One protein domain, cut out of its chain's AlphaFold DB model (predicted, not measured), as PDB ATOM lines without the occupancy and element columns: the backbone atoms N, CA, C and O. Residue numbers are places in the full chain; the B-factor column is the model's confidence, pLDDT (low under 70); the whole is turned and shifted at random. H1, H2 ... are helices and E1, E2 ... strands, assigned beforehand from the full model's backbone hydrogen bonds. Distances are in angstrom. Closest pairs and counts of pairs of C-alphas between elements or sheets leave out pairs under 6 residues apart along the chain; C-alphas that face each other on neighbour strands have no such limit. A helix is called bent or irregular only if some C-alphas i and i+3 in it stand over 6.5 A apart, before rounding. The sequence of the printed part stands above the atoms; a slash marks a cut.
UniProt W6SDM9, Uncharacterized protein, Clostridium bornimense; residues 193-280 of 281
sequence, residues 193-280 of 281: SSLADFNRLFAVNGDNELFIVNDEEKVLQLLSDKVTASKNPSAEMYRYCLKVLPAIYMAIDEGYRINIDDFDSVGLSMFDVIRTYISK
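Overview. This is residues 193 to 280 of the 281 residues of an uncharacterized protein of Clostridium bornimense (UniProt W6SDM9). A small sheet of three short strands has one long helix, H3, running along over one face, while the opposite face is bare of named helices. Three shorter helices gather round this pair: H4 runs side by side with H3, H1 sits by E1 and the last part of H3, and H2 packs on the first part of H3. The printed part has 88 residues, with four named helices and three named strands in the order H1, E1, E2, H2, H3, E3, H4. The sheet runs E1, E2, E3 and is mixed, and the class is mixed, helices and strands. The whole is compact, with a radius of gyration of the C-alphas of 12.5 A and spans of 32 by 32 by 19 A.

Along the chain. In the sheet, E1 is residues 211 to 214, 9.9 A long, E2 is residues 219 to 222, 9.5 A, and E3 is residues 257 to 259, 6.5 A. H3, residues 233 to 253, is 29.2 A long, from C-alpha 233 at (6.053, -35.007, -3.962) to C-alpha 253 at (0.396, -9.327, -16.631). It has a kink of 38 degrees near residue 240; it is neither bent nor irregular, but only just: C-alphas 243 and 246 are 6.1 A apart. H1 is residues 195 to 200, 8.8 A, H2 residues 225 to 228, 5.0 A, and H4 residues 269 to 278, 14.8 A, ending with C-alpha 278 at (-1.512, -16.546, -4.527).

Arrangement. E1 and E2 form an antiparallel hairpin, with N 212 and O 221 at 2.8 A, within hydrogen-bond range. E2 and E3 are parallel, with N 259 and O 220 at 2.8 A. E2, H2, H3 and E3 form a strand-helix-strand unit, two parallel neighbour strands with helices between, and its crossover is right-handed. H3 on one face of the sheet makes two layers; its height over the sheet is 8.2 A, and it lies over E2 and E3, along the strands, at 4 degrees to E2 on the local plane. The closest C-alphas of H3 and E2 are those of Ala 251 and Leu 220, 6.6 A apart. H1 only grazes the sheet, with residues 195 to 199. H3 touches H1 with residues 247 to 251 alone, closest at the C-alphas of Met 250 and Leu 195, 5.7 A, at a steep tilt of 42 degrees, opposite ways. H3 touches H2 with residues 233 to 240 alone, closest at the C-alphas of Pro 233 and Val 227, 5.2 A. H4, not on the sheet, is close to but not clearly touching H3, closest at the C-alphas of Met 270 and Met 237, 7.2 A, at a shallow tilt of 5 degrees, the same way. H1 has every O i to N i+4 pair within hydrogen-bond range, H3 has 15 of 17 and H4 4 of 6, and H2 is too short for such a pair.

Size, cuts and confidence. The two C-alphas farthest apart, those of Glu 216 and Lys 231, are 35.3 A apart. The printed part has no cut, and no link is long. The mean pLDDT of the printed part is 88.3, and residue 206 is under 70.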
ATOM      1  N   SER A 193       6.095 -15.014 -25.837       83.56
ATOM      2  CA  SER A 193       5.586 -13.646 -25.691       83.56
ATOM      3  C   SER A 193       4.256 -13.571 -24.943       83.56
ATOM      4  O   SER A 193       3.863 -12.492 -24.508       83.56
ATOM      5  N   SER A 194       3.582 -14.714 -24.783       89.44
ATOM      6  CA  SER A 194       2.271 -14.826 -24.149       89.44
ATOM      7  C   SER A 194       2.127 -16.105 -23.321       89.44
ATOM      8  O   SER A 194       2.841 -17.092 -23.535       89.44
ATOM      9  N   LEU A 195       1.166 -16.122 -22.399       91.38
ATOM     10  CA  LEU A 195       0.779 -17.287 -21.608       91.38
ATOM     11  C   LEU A 195       0.363 -18.453 -22.512       91.38
ATOM     12  O   LEU A 195       0.658 -19.609 -22.208       91.38
ATOM     13  N   ALA A 196      -0.265 -18.162 -23.654       87.69
ATOM     14  CA  ALA A 196      -0.614 -19.160 -24.659       87.69
ATOM     15  C   ALA A 196       0.634 -19.813 -25.286       87.69
ATOM     16  O   ALA A 196       0.673 -21.039 -25.428       87.69
ATOM     17  N   ASP A 197       1.669 -19.031 -25.610       86.56
ATOM     18  CA  ASP A 197       2.948 -19.560 -26.106       86.56
ATOM     19  C   ASP A 197       3.653 -20.395 -25.032       86.56
ATOM     20  O   ASP A 197       4.147 -21.490 -25.309       86.56
ATOM     21  N   PHE A 198       3.644 -19.915 -23.786       90.62
ATOM     22  CA  PHE A 198       4.233 -20.626 -22.656       90.62
ATOM     23  C   PHE A 198       3.517 -21.956 -22.377       90.62
ATOM     24  O   PHE A 198       4.169 -22.978 -22.159       90.62
ATOM     25  N   ASN A 199       2.184 -21.985 -22.465       90.00
ATOM     26  CA  ASN A 199       1.375 -23.195 -22.312       90.00
ATOM     27  C   ASN A 199       1.791 -24.299 -23.307       90.00
ATOM     28  O   ASN A 199       1.901 -25.472 -22.940       90.00
ATOM     29  N   ARG A 200       2.117 -23.926 -24.554       85.69
ATOM     30  CA  ARG A 200       2.561 -24.872 -25.595       85.69
ATOM     31  C   ARG A 200       3.879 -25.573 -25.256       85.69
ATOM     32  O   ARG A 200       4.098 -26.684 -25.732       85.69
ATOM     33  N   LEU A 201       4.734 -24.997 -24.402       85.56
ATOM     34  CA  LEU A 201       5.969 -25.662 -23.956       85.56
ATOM     35  C   LEU A 201       5.695 -26.947 -23.165       85.56
ATOM     36  O   LEU A 201       6.534 -27.856 -23.146       85.56
ATOM     37  N   PHE A 202       4.553 -27.027 -22.487       86.69
ATOM     38  CA  PHE A 202       4.220 -28.132 -21.586       86.69
ATOM     39  C   PHE A 202       3.140 -29.055 -22.136       86.69
ATOM     40  O   PHE A 202       2.968 -30.144 -21.595       86.69
ATOM     41  N   ALA A 203       2.469 -28.656 -23.218       79.69
ATOM     42  CA  ALA A 203       1.463 -29.469 -23.876       79.69
ATOM     43  C   ALA A 203       2.070 -30.785 -24.395       79.69
ATOM     44  O   ALA A 203       2.922 -30.798 -25.287       79.69
ATOM     45  N   VAL A 204       1.611 -31.911 -23.850       73.00
ATOM     46  CA  VAL A 204       1.893 -33.254 -24.362       73.00
ATOM     47  C   VAL A 204       0.591 -33.786 -24.935       73.00
ATOM     48  O   VAL A 204      -0.398 -33.901 -24.225       73.00
ATOM     49  N   ASN A 205       0.569 -34.083 -26.237       71.81
ATOM     50  CA  ASN A 205      -0.652 -34.464 -26.963       71.81
ATOM     51  C   ASN A 205      -1.793 -33.427 -26.879       71.81
ATOM     52  O   ASN A 205      -2.952 -33.784 -27.053       71.81
ATOM     53  N   GLY A 206      -1.459 -32.153 -26.655       69.75
ATOM     54  CA  GLY A 206      -2.426 -31.057 -26.547       69.75
ATOM     55  C   GLY A 206      -2.775 -30.652 -25.115       69.75
ATOM     56  O   GLY A 206      -3.295 -29.556 -24.936       69.75
ATOM     57  N   ASP A 207      -2.402 -31.455 -24.114       81.69
ATOM     58  CA  ASP A 207      -2.773 -31.212 -22.718       81.69
ATOM     59  C   ASP A 207      -1.567 -30.797 -21.871       81.69
ATOM     60  O   ASP A 207      -0.490 -31.400 -21.937       81.69
ATOM     61  N   ASN A 208      -1.746 -29.759 -21.054       90.06
ATOM     62  CA  ASN A 208      -0.771 -29.328 -20.061       90.06
ATOM     63  C   ASN A 208      -1.174 -29.870 -18.681       90.06
ATOM     64  O   ASN A 208      -2.203 -29.500 -18.128       90.06
ATOM     65  N   GLU A 209      -0.337 -30.741 -18.113       91.31
ATOM     66  CA  GLU A 209      -0.580 -31.381 -16.809       91.31
ATOM     67  C   GLU A 209      -0.314 -30.459 -15.602       91.31
ATOM     68  O   GLU A 209      -0.459 -30.884 -14.457       91.31
ATOM     69  N   LEU A 210       0.153 -29.228 -15.827       93.06
ATOM     70  CA  LEU A 210       0.533 -28.288 -14.769       93.06
ATOM     71  C   LEU A 210      -0.533 -27.219 -14.532       93.06
ATOM     72  O   LEU A 210      -0.745 -26.812 -13.389       93.06
ATOM     73  N   PHE A 211      -1.170 -26.748 -15.604       94.62
ATOM     74  CA  PHE A 211      -2.174 -25.690 -15.564       94.62
ATOM     75  C   PHE A 211      -3.057 -25.686 -16.816       94.62
ATOM     76  O   PHE A 211      -2.641 -26.139 -17.881       94.62
ATOM     77  N   ILE A 212      -4.255 -25.115 -16.690       94.31
ATOM     78  CA  ILE A 212      -5.221 -24.908 -17.775       94.31
ATOM     79  C   ILE A 212      -5.419 -23.404 -17.974       94.31
ATOM     80  O   ILE A 212      -5.646 -22.671 -17.011       94.31
ATOM     81  N   VAL A 213      -5.356 -22.955 -19.226       93.75
ATOM     82  CA  VAL A 213      -5.626 -21.564 -19.615       93.75
ATOM     83  C   VAL A 213      -7.032 -21.486 -20.207       93.75
ATOM     84  O   VAL A 213      -7.303 -22.095 -21.240       93.75
ATOM     85  N   ASN A 214      -7.929 -20.751 -19.549       93.19
ATOM     86  CA  ASN A 214      -9.260 -20.430 -20.055       93.19
ATOM     87  C   ASN A 214      -9.290 -18.958 -20.485       93.19
ATOM     88  O   ASN A 214      -9.390 -18.055 -19.650       93.19
ATOM     89  N   ASP A 215      -9.201 -18.725 -21.793       91.50
ATOM     90  CA  ASP A 215      -9.167 -17.380 -22.371       91.50
ATOM     91  C   ASP A 215     -10.513 -16.651 -22.298       91.50
ATOM     92  O   ASP A 215     -10.530 -15.425 -22.184       91.50
ATOM     93  N   GLU A 216     -11.632 -17.385 -22.332       92.81
ATOM     94  CA  GLU A 216     -12.982 -16.808 -22.290       92.81
ATOM     95  C   GLU A 216     -13.293 -16.224 -20.910       92.81
ATOM     96  O   GLU A 216     -13.758 -15.090 -20.794       92.81
ATOM     97  N   GLU A 217     -12.998 -16.982 -19.853       94.56
ATOM     98  CA  GLU A 217     -13.210 -16.553 -18.469       94.56
ATOM     99  C   GLU A 217     -12.013 -15.800 -17.872       94.56
ATOM    100  O   GLU A 217     -12.079 -15.359 -16.720       94.56
ATOM    101  N   LYS A 218     -10.915 -15.687 -18.630       95.25
ATOM    102  CA  LYS A 218      -9.627 -15.145 -18.181       95.25
ATOM    103  C   LYS A 218      -9.147 -15.794 -16.881       95.25
ATOM    104  O   LYS A 218      -8.884 -15.119 -15.888       95.25
ATOM    105  N   VAL A 219      -9.035 -17.124 -16.885       96.31
ATOM    106  CA  VAL A 219      -8.582 -17.922 -15.730       96.31
ATOM    107  C   VAL A 219      -7.360 -18.754 -16.072       96.31
ATOM    108  O   VAL A 219      -7.370 -19.489 -17.056       96.31
ATOM    109  N   LEU A 220      -6.342 -18.691 -15.215       96.50
ATOM    110  CA  LEU A 220      -5.295 -19.704 -15.138       96.50
ATOM    111  C   LEU A 220      -5.622 -20.646 -13.976       96.50
ATOM    112  O   LEU A 220      -5.529 -20.246 -12.817       96.50
ATOM    113  N   GLN A 221      -5.997 -21.888 -14.268       95.69
ATOM    114  CA  GLN A 221      -6.235 -22.911 -13.249       95.69
ATOM    115  C   GLN A 221      -4.970 -23.737 -13.031       95.69
ATOM    116  O   GLN A 221      -4.468 -24.350 -13.969       95.69
ATOM    117  N   LEU A 222      -4.472 -23.782 -11.798       94.56
ATOM    118  CA  LEU A 222      -3.323 -24.604 -11.422       94.56
ATOM    119  C   LEU A 222      -3.771 -26.031 -11.084       94.56
ATOM    120  O   LEU A 222      -4.762 -26.220 -10.384       94.56
ATOM    121  N   LEU A 223      -3.024 -27.033 -11.558       93.94
ATOM    122  CA  LEU A 223      -3.318 -28.455 -11.335       93.94
ATOM    123  C   LEU A 223      -2.336 -29.076 -10.338       93.94
ATOM    124  O   LEU A 223      -1.125 -28.895 -10.454       93.94
ATOM    125  N   SER A 224      -2.842 -29.831  -9.368       91.31
ATOM    126  CA  SER A 224      -2.073 -30.462  -8.289       91.31
ATOM    127  C   SER A 224      -1.662 -31.907  -8.597       91.31
ATOM    128  O   SER A 224      -0.665 -32.389  -8.044       91.31
ATOM    129  N   ASP A 225      -2.373 -32.576  -9.512       90.88
ATOM    130  CA  ASP A 225      -2.249 -34.007  -9.829       90.88
ATOM    131  C   ASP A 225      -0.815 -34.458 -10.097       90.88
ATOM    132  O   ASP A 225      -0.374 -35.511  -9.623       90.88
ATOM    133  N   LYS A 226      -0.036 -33.641 -10.815       89.44
ATOM    134  CA  LYS A 226       1.356 -33.977 -11.130       89.44
ATOM    135  C   LYS A 226       2.199 -34.184  -9.873       89.44
ATOM    136  O   LYS A 226       3.030 -35.094  -9.819       89.44
ATOM    137  N   VAL A 227       1.984 -33.343  -8.864       88.94
ATOM    138  CA  VAL A 227       2.712 -33.383  -7.594       88.94
ATOM    139  C   VAL A 227       2.140 -34.469  -6.685       88.94
ATOM    140  O   VAL A 227       2.912 -35.229  -6.096       88.94
ATOM    141  N   THR A 228       0.813 -34.574  -6.577       88.88
ATOM    142  CA  THR A 228       0.142 -35.516  -5.664       88.88
ATOM    143  C   THR A 228       0.300 -36.974  -6.102       88.88
ATOM    144  O   THR A 228       0.429 -37.852  -5.249       88.88
ATOM    145  N   ALA A 229       0.390 -37.245  -7.407       90.06
ATOM    146  CA  ALA A 229       0.647 -38.581  -7.946       90.06
ATOM    147  C   ALA A 229       2.129 -39.008  -7.878       90.06
ATOM    148  O   ALA A 229       2.466 -40.167  -8.153       90.06
ATOM    149  N   SER A 230       3.048 -38.099  -7.532       88.62
ATOM    150  CA  SER A 230       4.480 -38.395  -7.489       88.62
ATOM    151  C   SER A 230       4.854 -39.282  -6.299       88.62
ATOM    152  O   SER A 230       4.429 -39.069  -5.167       88.62
ATOM    153  N   LYS A 231       5.776 -40.229  -6.520       88.06
ATOM    154  CA  LYS A 231       6.414 -40.999  -5.432       88.06
ATOM    155  C   LYS A 231       7.338 -40.143  -4.559       88.06
ATOM    156  O   LYS A 231       7.719 -40.570  -3.474       88.06
ATOM    157  N   ASN A 232       7.731 -38.964  -5.042       87.00
ATOM    158  CA  ASN A 232       8.492 -37.974  -4.289       87.00
ATOM    159  C   ASN A 232       7.871 -36.583  -4.509       87.00
ATOM    160  O   ASN A 232       8.375 -35.810  -5.334       87.00
ATOM    161  N   PRO A 233       6.771 -36.268  -3.796       86.69
ATOM    162  CA  PRO A 233       6.053 -35.007  -3.962       86.69
ATOM    163  C   PRO A 233       6.931 -33.779  -3.718       86.69
ATOM    164  O   PRO A 233       6.754 -32.768  -4.382       86.69
ATOM    165  N   SER A 234       7.924 -33.862  -2.825       84.38
ATOM    166  CA  SER A 234       8.816 -32.730  -2.550       84.38
ATOM    167  C   SER A 234       9.710 -32.379  -3.725       84.38
ATOM    168  O   SER A 234       9.771 -31.222  -4.130       84.38
ATOM    169  N   ALA A 235      10.362 -33.377  -4.323       84.94
ATOM    170  CA  ALA A 235      11.166 -33.141  -5.516       84.94
ATOM    171  C   ALA A 235      10.309 -32.667  -6.700       84.94
ATOM    172  O   ALA A 235      10.765 -31.843  -7.492       84.94
ATOM    173  N   GLU A 236       9.079 -33.177  -6.819       89.38
ATOM    174  CA  GLU A 236       8.170 -32.762  -7.887       89.38
ATOM    175  C   GLU A 236       7.650 -31.342  -7.677       89.38
ATOM    176  O   GLU A 236       7.596 -30.582  -8.637       89.38
ATOM    177  N   MET A 237       7.383 -30.935  -6.435       88.62
ATOM    178  CA  MET A 237       6.975 -29.567  -6.127       88.62
ATOM    179  C   MET A 237       8.031 -28.545  -6.551       88.62
ATOM    180  O   MET A 237       7.698 -27.492  -7.087       88.62
ATOM    181  N   TYR A 238       9.315 -28.859  -6.383       89.50
ATOM    182  CA  TYR A 238      10.389 -27.990  -6.860       89.50
ATOM    183  C   TYR A 238      10.324 -27.801  -8.382       89.50
ATOM    184  O   TYR A 238      10.458 -26.680  -8.872       89.50
ATOM    185  N   ARG A 239      10.073 -28.883  -9.137       89.19
ATOM    186  CA  ARG A 239       9.942 -28.832 -10.608       89.19
ATOM    187  C   ARG A 239       8.692 -28.079 -11.022       89.19
ATOM    188  O   ARG A 239       8.719 -27.348 -12.007       89.19
ATOM    189  N   TYR A 240       7.616 -28.297 -10.280       91.62
ATOM    190  CA  TYR A 240       6.328 -27.663 -10.477       91.62
ATOM    191  C   TYR A 240       6.438 -26.147 -10.300       91.62
ATOM    192  O   TYR A 240       6.136 -25.407 -11.229       91.62
ATOM    193  N   CYS A 241       6.981 -25.681  -9.171       91.50
ATOM    194  CA  CYS A 241       7.117 -24.254  -8.870       91.50
ATOM    195  C   CYS A 241       7.968 -23.520  -9.907       91.50
ATOM    196  O   CYS A 241       7.581 -22.440 -10.342       91.50
ATOM    197  N   LEU A 242       9.084 -24.114 -10.352       92.38
ATOM    198  CA  LEU A 242       9.925 -23.502 -11.386       92.38
ATOM    199  C   LEU A 242       9.132 -23.220 -12.672       92.38
ATOM    200  O   LEU A 242       9.396 -22.225 -13.329       92.38
ATOM    201  N   LYS A 243       8.161 -24.072 -13.021       92.81
ATOM    202  CA  LYS A 243       7.370 -23.966 -14.257       92.81
ATOM    203  C   LYS A 243       6.089 -23.156 -14.097       92.81
ATOM    204  O   LYS A 243       5.665 -22.506 -15.042       92.81
ATOM    205  N   VAL A 244       5.468 -23.197 -12.921       93.88
ATOM    206  CA  VAL A 244       4.165 -22.565 -12.678       93.88
ATOM    207  C   VAL A 244       4.287 -21.110 -12.237       93.88
ATOM    208  O   VAL A 244       3.438 -20.307 -12.607       93.88
ATOM    209  N   LEU A 245       5.355 -20.726 -11.532       94.06
ATOM    210  CA  LEU A 245       5.580 -19.318 -11.179       94.06
ATOM    211  C   LEU A 245       5.665 -18.390 -12.413       94.06
ATOM    212  O   LEU A 245       4.974 -17.373 -12.397       94.06
ATOM    213  N   PRO A 246       6.387 -18.730 -13.506       94.12
ATOM    214  CA  PRO A 246       6.325 -17.947 -14.742       94.12
ATOM    215  C   PRO A 246       4.907 -17.839 -15.315       94.12
ATOM    216  O   PRO A 246       4.494 -16.753 -15.703       94.12
ATOM    217  N   ALA A 247       4.141 -18.942 -15.332       95.19
ATOM    218  CA  ALA A 247       2.760 -18.922 -15.821       95.19
ATOM    219  C   ALA A 247       1.891 -17.963 -15.000       95.19
ATOM    220  O   ALA A 247       1.108 -17.219 -15.577       95.19
ATOM    221  N   ILE A 248       2.057 -17.948 -13.673       94.25
ATOM    222  CA  ILE A 248       1.358 -17.012 -12.785       94.25
ATOM    223  C   ILE A 248       1.735 -15.564 -13.125       94.25
ATOM    224  O   ILE A 248       0.838 -14.740 -13.261       94.25
ATOM    225  N   TYR A 249       3.026 -15.254 -13.295       92.75
ATOM    226  CA  TYR A 249       3.475 -13.890 -13.613       92.75
ATOM    227  C   TYR A 249       2.881 -13.414 -14.945       92.75
ATOM    228  O   TYR A 249       2.265 -12.355 -15.000       92.75
ATOM    229  N   MET A 250       2.977 -14.241 -15.991       93.75
ATOM    230  CA  MET A 250       2.414 -13.928 -17.309       93.75
ATOM    231  C   MET A 250       0.887 -13.796 -17.266       93.75
ATOM    232  O   MET A 250       0.325 -12.893 -17.875       93.75
ATOM    233  N   ALA A 251       0.203 -14.661 -16.514       94.75
ATOM    234  CA  ALA A 251      -1.243 -14.595 -16.331       94.75
ATOM    235  C   ALA A 251      -1.678 -13.277 -15.678       94.75
ATOM    236  O   ALA A 251      -2.624 -12.654 -16.157       94.75
ATOM    237  N   ILE A 252      -0.984 -12.832 -14.627       92.06
ATOM    238  CA  ILE A 252      -1.263 -11.551 -13.963       92.06
ATOM    239  C   ILE A 252      -1.053 -10.386 -14.934       92.06
ATOM    240  O   ILE A 252      -1.941  -9.541 -15.064       92.06
ATOM    241  N   ASP A 253       0.074 -10.371 -15.651       91.94
ATOM    242  CA  ASP A 253       0.396  -9.327 -16.631       91.94
ATOM    243  C   ASP A 253      -0.647  -9.253 -17.763       91.94
ATOM    244  O   ASP A 253      -0.983  -8.170 -18.245       91.94
ATOM    245  N   GLU A 254      -1.216 -10.396 -18.153       94.50
ATOM    246  CA  GLU A 254      -2.263 -10.499 -19.175       94.50
ATOM    247  C   GLU A 254      -3.702 -10.363 -18.631       94.50
ATOM    248  O   GLU A 254      -4.673 -10.472 -19.393       94.50
ATOM    249  N   GLY A 255      -3.869 -10.108 -17.328       93.56
ATOM    250  CA  GLY A 255      -5.163  -9.846 -16.689       93.56
ATOM    251  C   GLY A 255      -6.012 -11.085 -16.376       93.56
ATOM    252  O   GLY A 255      -7.236 -10.976 -16.283       93.56
ATOM    253  N   TYR A 256      -5.396 -12.258 -16.229       95.81
ATOM    254  CA  TYR A 256      -6.056 -13.490 -15.795       95.81
ATOM    255  C   TYR A 256      -6.141 -13.558 -14.265       95.81
ATOM    256  O   TYR A 256      -5.220 -13.164 -13.551       95.81
ATOM    257  N   ARG A 257      -7.228 -14.141 -13.750       94.38
ATOM    258  CA  ARG A 257      -7.316 -14.573 -12.345       94.38
ATOM    259  C   ARG A 257      -6.669 -15.947 -12.168       94.38
ATOM    260  O   ARG A 257      -6.794 -16.808 -13.039       94.38
ATOM    261  N   ILE A 258      -6.036 -16.171 -11.020       94.38
ATOM    262  CA  ILE A 258      -5.421 -17.459 -10.684       94.38
ATOM    263  C   ILE A 258      -6.419 -18.302  -9.886       94.38
ATOM    264  O   ILE A 258      -6.885 -17.879  -8.830       94.38
ATOM    265  N   ASN A 259      -6.758 -19.488 -10.389       93.56
ATOM    266  CA  ASN A 259      -7.575 -20.475  -9.687       93.56
ATOM    267  C   ASN A 259      -6.666 -21.570  -9.106       93.56
ATOM    268  O   ASN A 259      -5.864 -22.172  -9.823       93.56
ATOM    269  N   ILE A 260      -6.822 -21.820  -7.805       91.44
ATOM    270  CA  ILE A 260      -6.092 -22.842  -7.050       91.44
ATOM    271  C   ILE A 260      -7.030 -23.817  -6.325       91.44
ATOM    272  O   ILE A 260      -6.601 -24.470  -5.381       91.44
ATOM    273  N   ASP A 261      -8.287 -23.942  -6.750       89.19
ATOM    274  CA  ASP A 261      -9.306 -24.771  -6.083       89.19
ATOM    275  C   ASP A 261      -8.865 -26.242  -5.990       89.19
ATOM    276  O   ASP A 261      -9.137 -26.934  -5.008       89.19
ATOM    277  N   ASP A 262      -8.106 -26.717  -6.985       84.44
ATOM    278  CA  ASP A 262      -7.539 -28.070  -6.997       84.44
ATOM    279  C   ASP A 262      -6.560 -28.309  -5.832       84.44
ATOM    280  O   ASP A 262      -6.280 -29.438  -5.434       84.44
ATOM    281  N   PHE A 263      -6.049 -27.232  -5.233       83.38
ATOM    282  CA  PHE A 263      -5.122 -27.311  -4.122       83.38
ATOM    283  C   PHE A 263      -5.884 -27.429  -2.805       83.38
ATOM    284  O   PHE A 263      -5.332 -27.997  -1.874       83.38
ATOM    285  N   ASP A 264      -7.123 -26.950  -2.671       76.56
ATOM    286  CA  ASP A 264      -7.807 -26.785  -1.374       76.56
ATOM    287  C   ASP A 264      -7.899 -28.067  -0.533       76.56
ATOM    288  O   ASP A 264      -7.843 -28.026   0.697       76.56
ATOM    289  N   SER A 265      -7.975 -29.226  -1.188       73.44
ATOM    290  CA  SER A 265      -8.050 -30.530  -0.520       73.44
ATOM    291  C   SER A 265      -6.684 -31.172  -0.212       73.44
ATOM    292  O   SER A 265      -6.614 -32.195   0.475       73.44
ATOM    293  N   VAL A 266      -5.579 -30.575  -0.673       79.69
ATOM    294  CA  VAL A 266      -4.230 -31.152  -0.598       79.69
ATOM    295  C   VAL A 266      -3.502 -30.708   0.677       79.69
ATOM    296  O   VAL A 266      -2.846 -29.671   0.720       79.69
ATOM    297  N   GLY A 267      -3.545 -31.520   1.733       71.88
ATOM    298  CA  GLY A 267      -2.923 -31.225   3.039       71.88
ATOM    299  C   GLY A 267      -1.385 -31.287   3.108       71.88
ATOM    300  O   GLY A 267      -0.838 -31.663   4.142       71.88
ATOM    301  N   LEU A 268      -0.669 -30.986   2.022       75.81
ATOM    302  CA  LEU A 268       0.797 -30.991   1.975       75.81
ATOM    303  C   LEU A 268       1.344 -29.576   2.207       75.81
ATOM    304  O   LEU A 268       1.006 -28.661   1.460       75.81
ATOM    305  N   SER A 269       2.264 -29.417   3.165       73.81
ATOM    306  CA  SER A 269       2.818 -28.106   3.565       73.81
ATOM    307  C   SER A 269       3.449 -27.308   2.423       73.81
ATOM    308  O   SER A 269       3.470 -26.084   2.431       73.81
ATOM    309  N   MET A 270       3.944 -27.987   1.391       74.69
ATOM    310  CA  MET A 270       4.562 -27.323   0.245       74.69
ATOM    311  C   MET A 270       3.539 -26.590  -0.635       74.69
ATOM    312  O   MET A 270       3.897 -25.634  -1.315       74.69
ATOM    313  N   PHE A 271       2.269 -27.005  -0.601       81.50
ATOM    314  CA  PHE A 271       1.179 -26.272  -1.243       81.50
ATOM    315  C   PHE A 271       0.766 -25.036  -0.434       81.50
ATOM    316  O   PHE A 271       0.313 -24.065  -1.034       81.50
ATOM    317  N   ASP A 272       0.989 -25.008   0.888       83.56
ATOM    318  CA  ASP A 272       0.700 -23.824   1.717       83.56
ATOM    319  C   ASP A 272       1.521 -22.612   1.282       83.56
ATOM    320  O   ASP A 272       1.022 -21.489   1.299       83.56
ATOM    321  N   VAL A 273       2.760 -22.838   0.835       83.44
ATOM    322  CA  VAL A 273       3.628 -21.787   0.292       83.44
ATOM    323  C   VAL A 273       2.994 -21.144  -0.944       83.44
ATOM    324  O   VAL A 273       2.903 -19.920  -1.014       83.44
ATOM    325  N   ILE A 274       2.491 -21.954  -1.883       83.88
ATOM    326  CA  ILE A 274       1.825 -21.446  -3.091       83.88
ATOM    327  C   ILE A 274       0.499 -20.771  -2.733       83.88
ATOM    328  O   ILE A 274       0.244 -19.673  -3.216       83.88
ATOM    329  N   ARG A 275      -0.319 -21.356  -1.846       87.19
ATOM    330  CA  ARG A 275      -1.569 -20.724  -1.378       87.19
ATOM    331  C   ARG A 275      -1.313 -19.355  -0.758       87.19
ATOM    332  O   ARG A 275      -2.001 -18.397  -1.081       87.19
ATOM    333  N   THR A 276      -0.301 -19.269   0.105       86.75
ATOM    334  CA  THR A 276       0.107 -18.027   0.782       86.75
ATOM    335  C   THR A 276       0.623 -16.983  -0.202       86.75
ATOM    336  O   THR A 276       0.511 -15.788   0.055       86.75
ATOM    337  N   TYR A 277       1.229 -17.425  -1.302       87.94
ATOM    338  CA  TYR A 277       1.662 -16.543  -2.372       87.94
ATOM    339  C   TYR A 277       0.487 -16.018  -3.191       87.94
ATOM    340  O   TYR A 277       0.308 -14.808  -3.278       87.94
ATOM    341  N   ILE A 278      -0.354 -16.914  -3.709       87.56
ATOM    342  CA  ILE A 278      -1.512 -16.546  -4.527       87.56
ATOM    343  C   ILE A 278      -2.520 -15.700  -3.746       87.56
ATOM    344  O   ILE A 278      -3.112 -14.803  -4.324       87.56
ATOM    345  N   SER A 279      -2.686 -15.903  -2.435       85.94
ATOM    346  CA  SER A 279      -3.624 -15.105  -1.631       85.94
ATOM    347  C   SER A 279      -3.264 -13.618  -1.499       85.94
ATOM    348  O   SER A 279      -4.057 -12.855  -0.944       85.94
ATOM    349  N   LYS A 280      -2.075 -13.207  -1.956       82.38
ATOM    350  CA  LYS A 280      -1.593 -11.815  -1.928       82.38
ATOM    351  C   LYS A 280      -1.666 -11.113  -3.281       82.38
ATOM    352  O   LYS A 280      -1.351  -9.926  -3.341       82.38
TER     353      LYS A 280